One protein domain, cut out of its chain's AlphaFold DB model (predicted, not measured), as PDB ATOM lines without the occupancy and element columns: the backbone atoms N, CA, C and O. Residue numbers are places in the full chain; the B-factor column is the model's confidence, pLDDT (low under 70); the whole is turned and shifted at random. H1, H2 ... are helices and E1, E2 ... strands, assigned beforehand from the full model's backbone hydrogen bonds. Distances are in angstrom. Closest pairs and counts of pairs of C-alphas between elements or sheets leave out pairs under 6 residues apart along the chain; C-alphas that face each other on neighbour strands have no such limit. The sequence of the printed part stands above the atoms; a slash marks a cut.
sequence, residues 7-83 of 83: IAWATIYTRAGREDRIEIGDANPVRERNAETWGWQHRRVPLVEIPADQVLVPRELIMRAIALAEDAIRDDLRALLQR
ATOM      1  N   ILE A   7      47.629 -74.290  -1.347       93.19
ATOM      2  CA  ILE A   7      47.824 -74.835  -2.699       93.19
ATOM      3  C   ILE A   7      46.801 -75.932  -3.028       93.19
ATOM      4  O   ILE A   7      46.533 -76.203  -4.193       93.19
ATOM      5  N   ALA A   8      46.225 -76.557  -1.999       93.69
ATOM      6  CA  ALA A   8      45.194 -77.584  -2.098       93.69
ATOM      7  C   ALA A   8      44.469 -77.737  -0.749       93.69
ATOM      8  O   ALA A   8      44.766 -77.037   0.224       93.69
ATOM      9  N   TRP A   9      43.531 -78.678  -0.684       95.38
ATOM     10  CA  TRP A   9      42.825 -79.063   0.534       95.38
ATOM     11  C   TRP A   9      42.946 -80.562   0.765       95.38
ATOM     12  O   TRP A   9      43.105 -81.334  -0.180       95.38
ATOM     13  N   ALA A  10      42.862 -80.968   2.027       96.88
ATOM     14  CA  ALA A  10      42.744 -82.366   2.395       96.88
ATOM     15  C   ALA A  10      41.701 -82.560   3.495       96.88
ATOM     16  O   ALA A  10      41.542 -81.710   4.379       96.88
ATOM     17  N   THR A  11      41.030 -83.706   3.459       97.94
ATOM     18  CA  THR A  11      40.205 -84.207   4.557       97.94
ATOM     19  C   THR A  11      40.993 -85.284   5.292       97.94
ATOM     20  O   THR A  11      41.416 -86.281   4.705       97.94
ATOM     21  N   ILE A  12      41.215 -85.064   6.588       97.38
ATOM     22  CA  ILE A  12      41.855 -86.024   7.490       97.38
ATOM     23  C   ILE A  12      40.755 -86.734   8.262       97.38
ATOM     24  O   ILE A  12      39.959 -86.069   8.925       97.38
ATOM     25  N   TYR A  13      40.745 -88.062   8.207       97.69
ATOM     26  CA  TYR A  13      39.863 -88.920   8.985       97.69
ATOM     27  C   TYR A  13      40.657 -89.607  10.094       97.69
ATOM     28  O   TYR A  13      41.627 -90.316   9.815       97.69
ATOM     29  N   THR A  14      40.201 -89.455  11.334       97.31
ATOM     30  CA  THR A  14      40.877 -89.964  12.533       97.31
ATOM     31  C   THR A  14      39.944 -90.852  13.343       97.31
ATOM     32  O   THR A  14      38.753 -90.566  13.499       97.31
ATOM     33  N   ARG A  15      40.484 -91.945  13.888       96.94
ATOM     34  CA  ARG A  15      39.774 -92.840  14.804       96.94
ATOM     35  C   ARG A  15      40.746 -93.437  15.814       96.94
ATOM     36  O   ARG A  15      41.806 -93.930  15.445       96.94
ATOM     37  N   ALA A  16      40.359 -93.438  17.088       93.56
ATOM     38  CA  ALA A  16      41.186 -93.986  18.157       93.56
ATOM     39  C   ALA A  16      41.600 -95.443  17.868       93.56
ATOM     40  O   ALA A  16      40.766 -96.283  17.518       93.56
ATOM     41  N   GLY A  17      42.898 -95.727  18.009       94.62
ATOM     42  CA  GLY A  17      43.474 -97.050  17.753       94.62
ATOM     43  C   GLY A  17      43.585 -97.431  16.271       94.62
ATOM     44  O   GLY A  17      43.774 -98.607  15.963       94.62
ATOM     45  N   ARG A  18      43.439 -96.476  15.346       94.56
ATOM     46  CA  ARG A  18      43.636 -96.666  13.904       94.56
ATOM     47  C   ARG A  18      44.555 -95.581  13.353       94.56
ATOM     48  O   ARG A  18      44.595 -94.478  13.884       94.56
ATOM     49  N   GLU A  19      45.273 -95.915  12.286       95.44
ATOM     50  CA  GLU A  19      46.030 -94.932  11.515       95.44
ATOM     51  C   GLU A  19      45.085 -93.939  10.832       95.44
ATOM     52  O   GLU A  19      43.990 -94.306  10.384       95.44
ATOM     53  N   ASP A  20      45.534 -92.688  10.754       96.12
ATOM     54  CA  ASP A  20      44.811 -91.625  10.068       96.12
ATOM     55  C   ASP A  20      44.727 -91.904   8.566       96.12
ATOM     56  O   ASP A  20      45.667 -92.396   7.937       96.12
ATOM     57  N   ARG A  21      43.586 -91.548   7.973       95.25
ATOM     58  CA  ARG A  21      43.382 -91.597   6.521       95.25
ATOM     59  C   ARG A  21      43.307 -90.184   5.976       95.25
ATOM     60  O   ARG A  21      42.620 -89.342   6.546       95.25
ATOM     61  N   ILE A  22      43.985 -89.937   4.862       95.88
ATOM     62  CA  ILE A  22      44.074 -88.611   4.249       95.88
ATOM     63  C   ILE A  22      43.557 -88.698   2.817       95.88
ATOM     64  O   ILE A  22      44.027 -89.518   2.030       95.88
ATOM     65  N   GLU A  23      42.602 -87.838   2.483       95.94
ATOM     66  CA  GLU A  23      42.110 -87.643   1.120       95.94
ATOM     67  C   GLU A  23      42.451 -86.224   0.672       95.94
ATOM     68  O   GLU A  23      42.072 -85.262   1.336       95.94
ATOM     69  N   ILE A  24      43.182 -86.088  -0.436       96.06
ATOM     70  CA  ILE A  24      43.552 -84.790  -1.015       96.06
ATOM     71  C   ILE A  24      42.528 -84.422  -2.088       96.06
ATOM     72  O   ILE A  24      42.236 -85.234  -2.967       96.06
ATOM     73  N   GLY A  25      42.022 -83.192  -2.036       93.25
ATOM     74  CA  GLY A  25      41.096 -82.643  -3.017       93.25
ATOM     75  C   GLY A  25      39.880 -81.960  -2.397       93.25
ATOM     76  O   GLY A  25      39.896 -81.490  -1.255       93.25
ATOM     77  N   ASP A  26      38.824 -81.879  -3.202       91.81
ATOM     78  CA  ASP A  26      37.565 -81.241  -2.835       91.81
ATOM     79  C   ASP A  26      36.784 -82.007  -1.765       91.81
ATOM     80  O   ASP A  26      37.113 -83.121  -1.361       91.81
ATOM     81  N   ALA A  27      35.720 -81.366  -1.283       90.06
ATOM     82  CA  ALA A  27      34.888 -81.898  -0.216       90.06
ATOM     83  C   ALA A  27      34.168 -83.115  -0.744       90.06
ATOM     84  O   ALA A  27      33.622 -83.072  -1.850       90.06
ATOM     85  N   ASN A  28      34.037 -84.136   0.089       94.44
ATOM     86  CA  ASN A  28      33.112 -85.209  -0.208       94.44
ATOM     87  C   ASN A  28      32.155 -85.395   0.970       94.44
ATOM     88  O   ASN A  28      32.366 -86.287   1.793       94.44
ATOM     89  N   PRO A  29      31.068 -84.600   1.036       94.69
ATOM     90  CA  PRO A  29      30.128 -84.636   2.155       94.69
ATOM     91  C   PRO A  29      29.488 -86.013   2.372       94.69
ATOM     92  O   PRO A  29      29.094 -86.354   3.487       94.69
ATOM     93  N   VAL A  30      29.378 -86.818   1.308       96.25
ATOM     94  CA  VAL A  30      28.866 -88.192   1.393       96.25
ATOM     95  C   VAL A  30      29.868 -89.090   2.117       96.25
ATOM     96  O   VAL A  30      29.485 -89.822   3.029       96.25
ATOM     97  N   ARG A  31      31.158 -89.022   1.757       93.94
ATOM     98  CA  ARG A  31      32.211 -89.770   2.463       93.94
ATOM     99  C   ARG A  31      32.381 -89.303   3.901       93.94
ATOM    100  O   ARG A  31      32.457 -90.151   4.782       93.94
ATOM    101  N   GLU A  32      32.383 -87.997   4.135       95.44
ATOM    102  CA  GLU A  32      32.487 -87.387   5.466       95.44
ATOM    103  C   GLU A  32      31.390 -87.914   6.403       95.44
ATOM    104  O   GLU A  32      31.681 -88.449   7.472       95.44
ATOM    105  N   ARG A  33      30.134 -87.913   5.945       96.44
ATOM    106  CA  ARG A  33      28.999 -88.462   6.704       96.44
ATOM    107  C   ARG A  33      29.087 -89.976   6.932       96.44
ATOM    108  O   ARG A  33      28.744 -90.475   8.007       96.44
ATOM    109  N   ASN A  34      29.539 -90.732   5.932       96.75
ATOM    110  CA  ASN A  34      29.734 -92.177   6.083       96.75
ATOM    111  C   ASN A  34      30.830 -92.480   7.112       96.75
ATOM    112  O   ASN A  34      30.682 -93.393   7.924       96.75
ATOM    113  N   ALA A  35      31.905 -91.691   7.112       94.94
ATOM    114  CA  ALA A  35      32.988 -91.811   8.073       94.94
ATOM    115  C   ALA A  35      32.478 -91.586   9.508       94.94
ATOM    116  O   ALA A  35      32.733 -92.432  10.370       94.94
ATOM    117  N   GLU A  36      31.676 -90.540   9.739       95.00
ATOM    118  CA  GLU A  36      31.007 -90.288  11.028       95.00
ATOM    119  C   GLU A  36      30.164 -91.487  11.479       95.00
ATOM    120  O   GLU A  36      30.279 -91.948  12.615       95.00
ATOM    121  N   THR A  37      29.379 -92.060  10.562       96.25
ATOM    122  CA  THR A  37      28.535 -93.239  10.830       96.25
ATOM    123  C   THR A  37      29.363 -94.463  11.244       96.25
ATOM    124  O   THR A  37      28.912 -95.301  12.024       96.25
ATOM    125  N   TRP A  38      30.601 -94.569  10.762       93.62
ATOM    126  CA  TRP A  38      31.544 -95.631  11.120       93.62
ATOM    127  C   TRP A  38      32.441 -95.288  12.319       93.62
ATOM    128  O   TRP A  38      33.407 -96.013  12.593       93.62
ATOM    129  N   GLY A  39      32.135 -94.207  13.040       95.38
ATOM    130  CA  GLY A  39      32.853 -93.771  14.237       95.38
ATOM    131  C   GLY A  39      34.195 -93.099  13.949       95.38
ATOM    132  O   GLY A  39      35.087 -93.141  14.797       95.38
ATOM    133  N   TRP A  40      34.370 -92.531  12.757       97.56
ATOM    134  CA  TRP A  40      35.517 -91.691  12.419       97.56
ATOM    135  C   TRP A  40      35.167 -90.218  12.612       97.56
ATOM    136  O   TRP A  40      34.067 -89.781  12.288       97.56
ATOM    137  N   GLN A  41      36.126 -89.444  13.106       96.94
ATOM    138  CA  GLN A  41      36.083 -87.986  13.044       96.94
ATOM    139  C   GLN A  41      36.735 -87.526  11.744       96.94
ATOM    140  O   GLN A  41      37.632 -88.203  11.242       96.94
ATOM    141  N   HIS A  42      36.324 -86.376  11.215       96.62
ATOM    142  CA  HIS A  42      36.987 -85.763  10.071       96.62
ATOM    143  C   HIS A  42      37.213 -84.270  10.282       96.62
ATOM    144  O   HIS A  42      36.488 -83.609  11.028       96.62
ATOM    145  N   ARG A  43      38.261 -83.746   9.650       96.19
ATOM    146  CA  ARG A  43      38.540 -82.310   9.588       96.19
ATOM    147  C   ARG A  43      39.153 -81.948   8.250       96.19
ATOM    148  O   ARG A  43      39.960 -82.699   7.703       96.19
ATOM    149  N   ARG A  44      38.821 -80.755   7.770       95.31
ATOM    150  CA  ARG A  44      39.436 -80.178   6.580       95.31
ATOM    151  C   ARG A  44      40.595 -79.280   6.939       95.31
ATOM    152  O   ARG A  44      40.490 -78.448   7.837       95.31
ATOM    153  N   VAL A  45      41.692 -79.465   6.219       95.00
ATOM    154  CA  VAL A  45      42.921 -78.699   6.401       95.00
ATOM    155  C   VAL A  45      43.411 -78.168   5.054       95.00
ATOM    156  O   VAL A  45      43.331 -78.885   4.050       95.00
ATOM    157  N   PRO A  46      43.910 -76.924   5.003       94.56
ATOM    158  CA  PRO A  46      44.618 -76.439   3.832       94.56
ATOM    159  C   PRO A  46      45.978 -77.133   3.743       94.56
ATOM    160  O   PRO A  46      46.676 -77.295   4.746       94.56
ATOM    161  N   LEU A  47      46.368 -77.512   2.532       93.31
ATOM    162  CA  LEU A  47      47.740 -77.890   2.229       93.31
ATOM    163  C   LEU A  47      48.477 -76.635   1.786       93.31
ATOM    164  O   LEU A  47      47.998 -75.910   0.916       93.31
ATOM    165  N   VAL A  48      49.627 -76.379   2.395       91.25
ATOM    166  CA  VAL A  48      50.476 -75.225   2.094       91.25
ATOM    167  C   VAL A  48      51.851 -75.712   1.671       91.25
ATOM    168  O   VAL A  48      52.355 -76.704   2.196       91.25
ATOM    169  N   GLU A  49      52.457 -75.006   0.727       87.12
ATOM    170  CA  GLU A  49      53.864 -75.201   0.408       87.12
ATOM    171  C   GLU A  49      54.707 -74.517   1.486       87.12
ATOM    172  O   GLU A  49      54.545 -73.321   1.738       87.12
ATOM    173  N   ILE A  50      55.582 -75.278   2.143       85.38
ATOM    174  CA  ILE A  50      56.559 -74.728   3.084       85.38
ATOM    175  C   ILE A  50      57.896 -74.636   2.345       85.38
ATOM    176  O   ILE A  50      58.415 -75.674   1.927       85.38
ATOM    177  N   PRO A  51      58.467 -73.429   2.185       82.81
ATOM    178  CA  PRO A  51      59.788 -73.260   1.594       82.81
ATOM    179  C   PRO A  51      60.848 -74.096   2.321       82.81
ATOM    180  O   PRO A  51      60.850 -74.177   3.549       82.81
ATOM    181  N   ALA A  52      61.756 -74.728   1.574       82.62
ATOM    182  CA  ALA A  52      62.742 -75.653   2.141       82.62
ATOM    183  C   ALA A  52      63.677 -74.986   3.169       82.62
ATOM    184  O   ALA A  52      64.091 -75.626   4.131       82.62
ATOM    185  N   ASP A  53      63.958 -73.693   3.005       82.69
ATOM    186  CA  ASP A  53      64.732 -72.865   3.937       82.69
ATOM    187  C   ASP A  53      64.004 -72.594   5.267       82.69
ATOM    188  O   ASP A  53      64.619 -72.134   6.228       82.69
ATOM    189  N   GLN A  54      62.708 -72.911   5.348       81.81
ATOM    190  CA  GLN A  54      61.874 -72.769   6.543       81.81
ATOM    191  C   GLN A  54      61.590 -74.108   7.240       81.81
ATOM    192  O   GLN A  54      61.007 -74.121   8.325       81.81
ATOM    193  N   VAL A  55      62.002 -75.238   6.653       82.75
ATOM    194  CA  VAL A  55      61.823 -76.565   7.252       82.75
ATOM    195  C   VAL A  55      63.039 -76.912   8.108       82.75
ATOM    196  O   VAL A  55      64.125 -77.190   7.603       82.75
ATOM    197  N   LEU A  56      62.850 -76.955   9.426       84.81
ATOM    198  CA  LEU A  56      63.860 -77.467  10.351       84.81
ATOM    199  C   LEU A  56      63.691 -78.978  10.509       84.81
ATOM    200  O   LEU A  56      62.711 -79.448  11.088       84.81
ATOM    201  N   VAL A  57      64.665 -79.738  10.013       82.69
ATOM    202  CA  VAL A  57      64.721 -81.191  10.194       82.69
ATOM    203  C   VAL A  57      65.817 -81.520  11.212       82.69
ATOM    204  O   VAL A  57      66.961 -81.105  11.014       82.69
ATOM    205  N   PRO A  58      65.514 -82.269  12.290       89.44
ATOM    206  CA  PRO A  58      66.532 -82.790  13.195       89.44
ATOM    207  C   PRO A  58      67.633 -83.522  12.429       89.44
ATOM    208  O   PRO A  58      67.352 -84.380  11.584       89.44
ATOM    209  N   ARG A  59      68.893 -83.212  12.743       89.56
ATOM    210  CA  ARG A  59      70.064 -83.797  12.074       89.56
ATOM    211  C   ARG A  59      70.018 -85.324  12.101       89.56
ATOM    212  O   ARG A  59      70.391 -85.974  11.131       89.56
ATOM    213  N   GLU A  60      69.534 -85.899  13.192       92.50
ATOM    214  CA  GLU A  60      69.430 -87.339  13.404       92.50
ATOM    215  C   GLU A  60      68.499 -88.000  12.381       92.50
ATOM    216  O   GLU A  60      68.796 -89.093  11.904       92.50
ATOM    217  N   LEU A  61      67.396 -87.342  12.001       88.94
ATOM    218  CA  LEU A  61      66.488 -87.855  10.972       88.94
ATOM    219  C   LEU A  61      67.142 -87.829   9.590       88.94
ATOM    220  O   LEU A  61      67.004 -88.797   8.845       88.94
ATOM    221  N   ILE A  62      67.905 -86.776   9.280       87.31
ATOM    222  CA  ILE A  62      68.665 -86.684   8.026       87.31
ATOM    223  C   ILE A  62      69.698 -87.814   7.956       87.31
ATOM    224  O   ILE A  62      69.745 -88.546   6.972       87.31
ATOM    225  N   MET A  63      70.482 -88.013   9.020       91.88
ATOM    226  CA  MET A  63      71.499 -89.069   9.063       91.88
ATOM    227  C   MET A  63      70.888 -90.467   8.918       91.88
ATOM    228  O   MET A  63      71.448 -91.312   8.225       91.88
ATOM    229  N   ARG A  64      69.723 -90.712   9.530       92.50
ATOM    230  CA  ARG A  64      68.997 -91.981   9.376       92.50
ATOM    231  C   ARG A  64      68.492 -92.186   7.950       92.50
ATOM    232  O   ARG A  64      68.589 -93.297   7.443       92.50
ATOM    233  N   ALA A  65      67.970 -91.142   7.310       88.50
ATOM    234  CA  ALA A  65      67.517 -91.218   5.923       88.50
ATOM    235  C   ALA A  65      68.681 -91.499   4.957       88.50
ATOM    236  O   ALA A  65      68.537 -92.331   4.066       88.50
ATOM    237  N   ILE A  66      69.841 -90.865   5.175       90.62
ATOM    238  CA  ILE A  66      71.060 -91.117   4.393       90.62
ATOM    239  C   ILE A  66      71.508 -92.572   4.552       90.62
ATOM    240  O   ILE A  66      71.711 -93.244   3.548       90.62
ATOM    241  N   ALA A  67      71.591 -93.085   5.783       90.62
ATOM    242  CA  ALA A  67      71.993 -94.472   6.027       90.62
ATOM    243  C   ALA A  67      71.062 -95.483   5.327       90.62
ATOM    244  O   ALA A  67      71.532 -96.417   4.687       90.62
ATOM    245  N   LEU A  68      69.742 -95.255   5.378       89.00
ATOM    246  CA  LEU A  68      68.768 -96.095   4.672       89.00
ATOM    247  C   LEU A  68      68.950 -96.050   3.148       89.00
ATOM    248  O   LEU A  68      68.811 -97.074   2.483       89.00
ATOM    249  N   ALA A  69      69.259 -94.878   2.591       86.19
ATOM    250  CA  ALA A  69      69.526 -94.734   1.163       86.19
ATOM    251  C   ALA A  69      70.830 -95.437   0.749       86.19
ATOM    252  O   ALA A  69      70.870 -96.093  -0.289       86.19
ATOM    253  N   GLU A  70      71.883 -95.344   1.565       90.44
ATOM    254  CA  GLU A  70      73.160 -96.029   1.330       90.44
ATOM    255  C   GLU A  70      73.014 -97.554   1.355       90.44
ATOM    256  O   GLU A  70      73.598 -98.239   0.509       90.44
ATOM    257  N   ASP A  71      72.224 -98.087   2.288       89.50
ATOM    258  CA  ASP A  71      71.941 -99.520   2.368       89.50
ATOM    259  C   ASP A  71      71.146-100.002   1.146       89.50
ATOM    260  O   ASP A  71      71.524-101.000   0.533       89.50
ATOM    261  N   ALA A  72      70.127 -99.251   0.711       85.19
ATOM    262  CA  ALA A  72      69.362 -99.577  -0.494       85.19
ATOM    263  C   ALA A  72      70.245 -99.602  -1.757       85.19
ATOM    264  O   ALA A  72      70.212-100.561  -2.524       85.19
ATOM    265  N   ILE A  73      71.103 -98.590  -1.936       84.62
ATOM    266  CA  ILE A  73      72.051 -98.530  -3.060       84.62
ATOM    267  C   ILE A  73      73.034 -99.707  -3.014       84.62
ATOM    268  O   ILE A  73      73.391-100.276  -4.049       84.62
ATOM    269  N   ARG A  74      73.499-100.083  -1.817       87.88
ATOM    270  CA  ARG A  74      74.419-101.210  -1.634       87.88
ATOM    271  C   ARG A  74      73.764-102.538  -1.998       87.88
ATOM    272  O   ARG A  74      74.419-103.371  -2.628       87.88
ATOM    273  N   ASP A  75      72.520-102.740  -1.592       88.56
ATOM    274  CA  ASP A  75      71.774-103.957  -1.896       88.56
ATOM    275  C   ASP A  75      71.488-104.071  -3.400       88.56
ATOM    276  O   ASP A  75      71.735-105.130  -3.984       88.56
ATOM    277  N   ASP A  76      71.119-102.968  -4.057       87.62
ATOM    278  CA  ASP A  76      70.961-102.907  -5.518       87.62
ATOM    279  C   ASP A  76      72.270-103.236  -6.253       87.62
ATOM    280  O   ASP A  76      72.294-104.040  -7.191       87.62
ATOM    281  N   LEU A  77      73.399-102.675  -5.806       85.06
ATOM    282  CA  LEU A  77      74.707-102.949  -6.402       85.06
ATOM    283  C   LEU A  77      75.119-104.420  -6.229       85.06
ATOM    284  O   LEU A  77      75.665-105.024  -7.155       85.06
ATOM    285  N   ARG A  78      74.844-105.024  -5.068       87.69
ATOM    286  CA  ARG A  78      75.090-106.458  -4.836       87.69
ATOM    287  C   ARG A  78      74.256-107.334  -5.763       87.69
ATOM    288  O   ARG A  78      74.794-108.295  -6.305       87.69
ATOM    289  N   ALA A  79      72.985-106.996  -5.966       86.19
ATOM    290  CA  ALA A  79      72.105-107.729  -6.872       86.19
ATOM    291  C   ALA A  79      72.602-107.684  -8.330       86.19
ATOM    292  O   ALA A  79      72.471-108.669  -9.057       86.19
ATOM    293  N   LEU A  80      73.210-106.569  -8.752       84.19
ATOM    294  CA  LEU A  80      73.797-106.424 -10.087       84.19
ATOM    295  C   LEU A  80      75.108-107.201 -10.265       84.19
ATOM    296  O   LEU A  80      75.341-107.738 -11.341       84.19
ATOM    297  N   LEU A  81      75.951-107.277  -9.232       83.75
ATOM    298  CA  LEU A  81      77.256-107.957  -9.288       83.75
ATOM    299  C   LEU A  81      77.175-109.489  -9.150       83.75
ATOM    300  O   LEU A  81      78.176-110.168  -9.358       83.75
ATOM    301  N   GLN A  82      76.018-110.036  -8.768       82.62
ATOM    302  CA  GLN A  82      75.773-111.482  -8.634       82.62
ATOM    303  C   GLN A  82      75.091-112.111  -9.868       82.62
ATOM    304  O   GLN A  82      74.703-113.280  -9.822       82.62
ATOM    305  N   ARG A  83      74.932-111.346 -10.952       59.28
ATOM    306  CA  ARG A  83      74.475-111.806 -12.273       59.28
ATOM    307  C   ARG A  83      75.648-111.991 -13.224       59.28
ATOM    308  O   ARG A  83      75.510-112.865 -14.107       59.28
TER     309      ARG A  83
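Overview. This is residues 7 to 83 of the 83 residues of an uncharacterized protein of Pseudomonas delhiensis (UniProt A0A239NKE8). A small, strongly twisted sheet of three strands, with the short helix H1 over one face and its other face bare, makes the body; from the sheet's strand E3 an arm sticks out, residues 50 to 83, which holds the long helix H2 and stands free. The printed part has 77 residues, with E1, E2, H1, E3 and H2 in that order; the sheet's order is E2, E1, E3, antiparallel throughout, and the class is mixed, helices and strands. The whole is extended, with a radius of gyration of the C-alphas of 19.8 A and spans of 54 by 35 by 24 A.

Along the chain. Find C-alpha 7 at (47.824, -74.835, -2.699); from there E1 runs through residues 7 to 14, 22.6 A. Next come E2, residues 21 to 24, 10.2 A, and H1, residues 29 to 37, 12.3 A. E3 is residues 41 to 48, 22.1 A. H2, residues 59 to 81, 33.0 A, ends at C-alpha 81 at (77.256, -107.957, -9.288).

Arrangement. Look first at the hairpin E1 and E2, where N 11 and O 23 are 2.8 A apart, within hydrogen-bond range. Beside E1 on its other side, E3 is antiparallel at 156 degrees, with N 10 and O 45 at 2.9 A. H1 is on the sheet at a height of 9.2 A, over E3 and along the strands, at 22 degrees on the local plane; the closest C-alphas of H1 and E3, Glu 32 and His 42, are 6.6 A apart. E2, H1 and E3 form a split strand-helix-strand unit, two strands running the same way with E1 between them, and its crossover is right-handed. H2 is not on the sheet and is apart from H1. In H1 and H2 every O i to N i+4 pair is within hydrogen-bond range.

Size, cuts and confidence. The farthest C-alphas, Thr 37 and Leu 81, are 54.7 A apart. The printed part has no cut, and no link is long. Mean pLDDT of the printed part is 91.1; residue 83 alone is under 70.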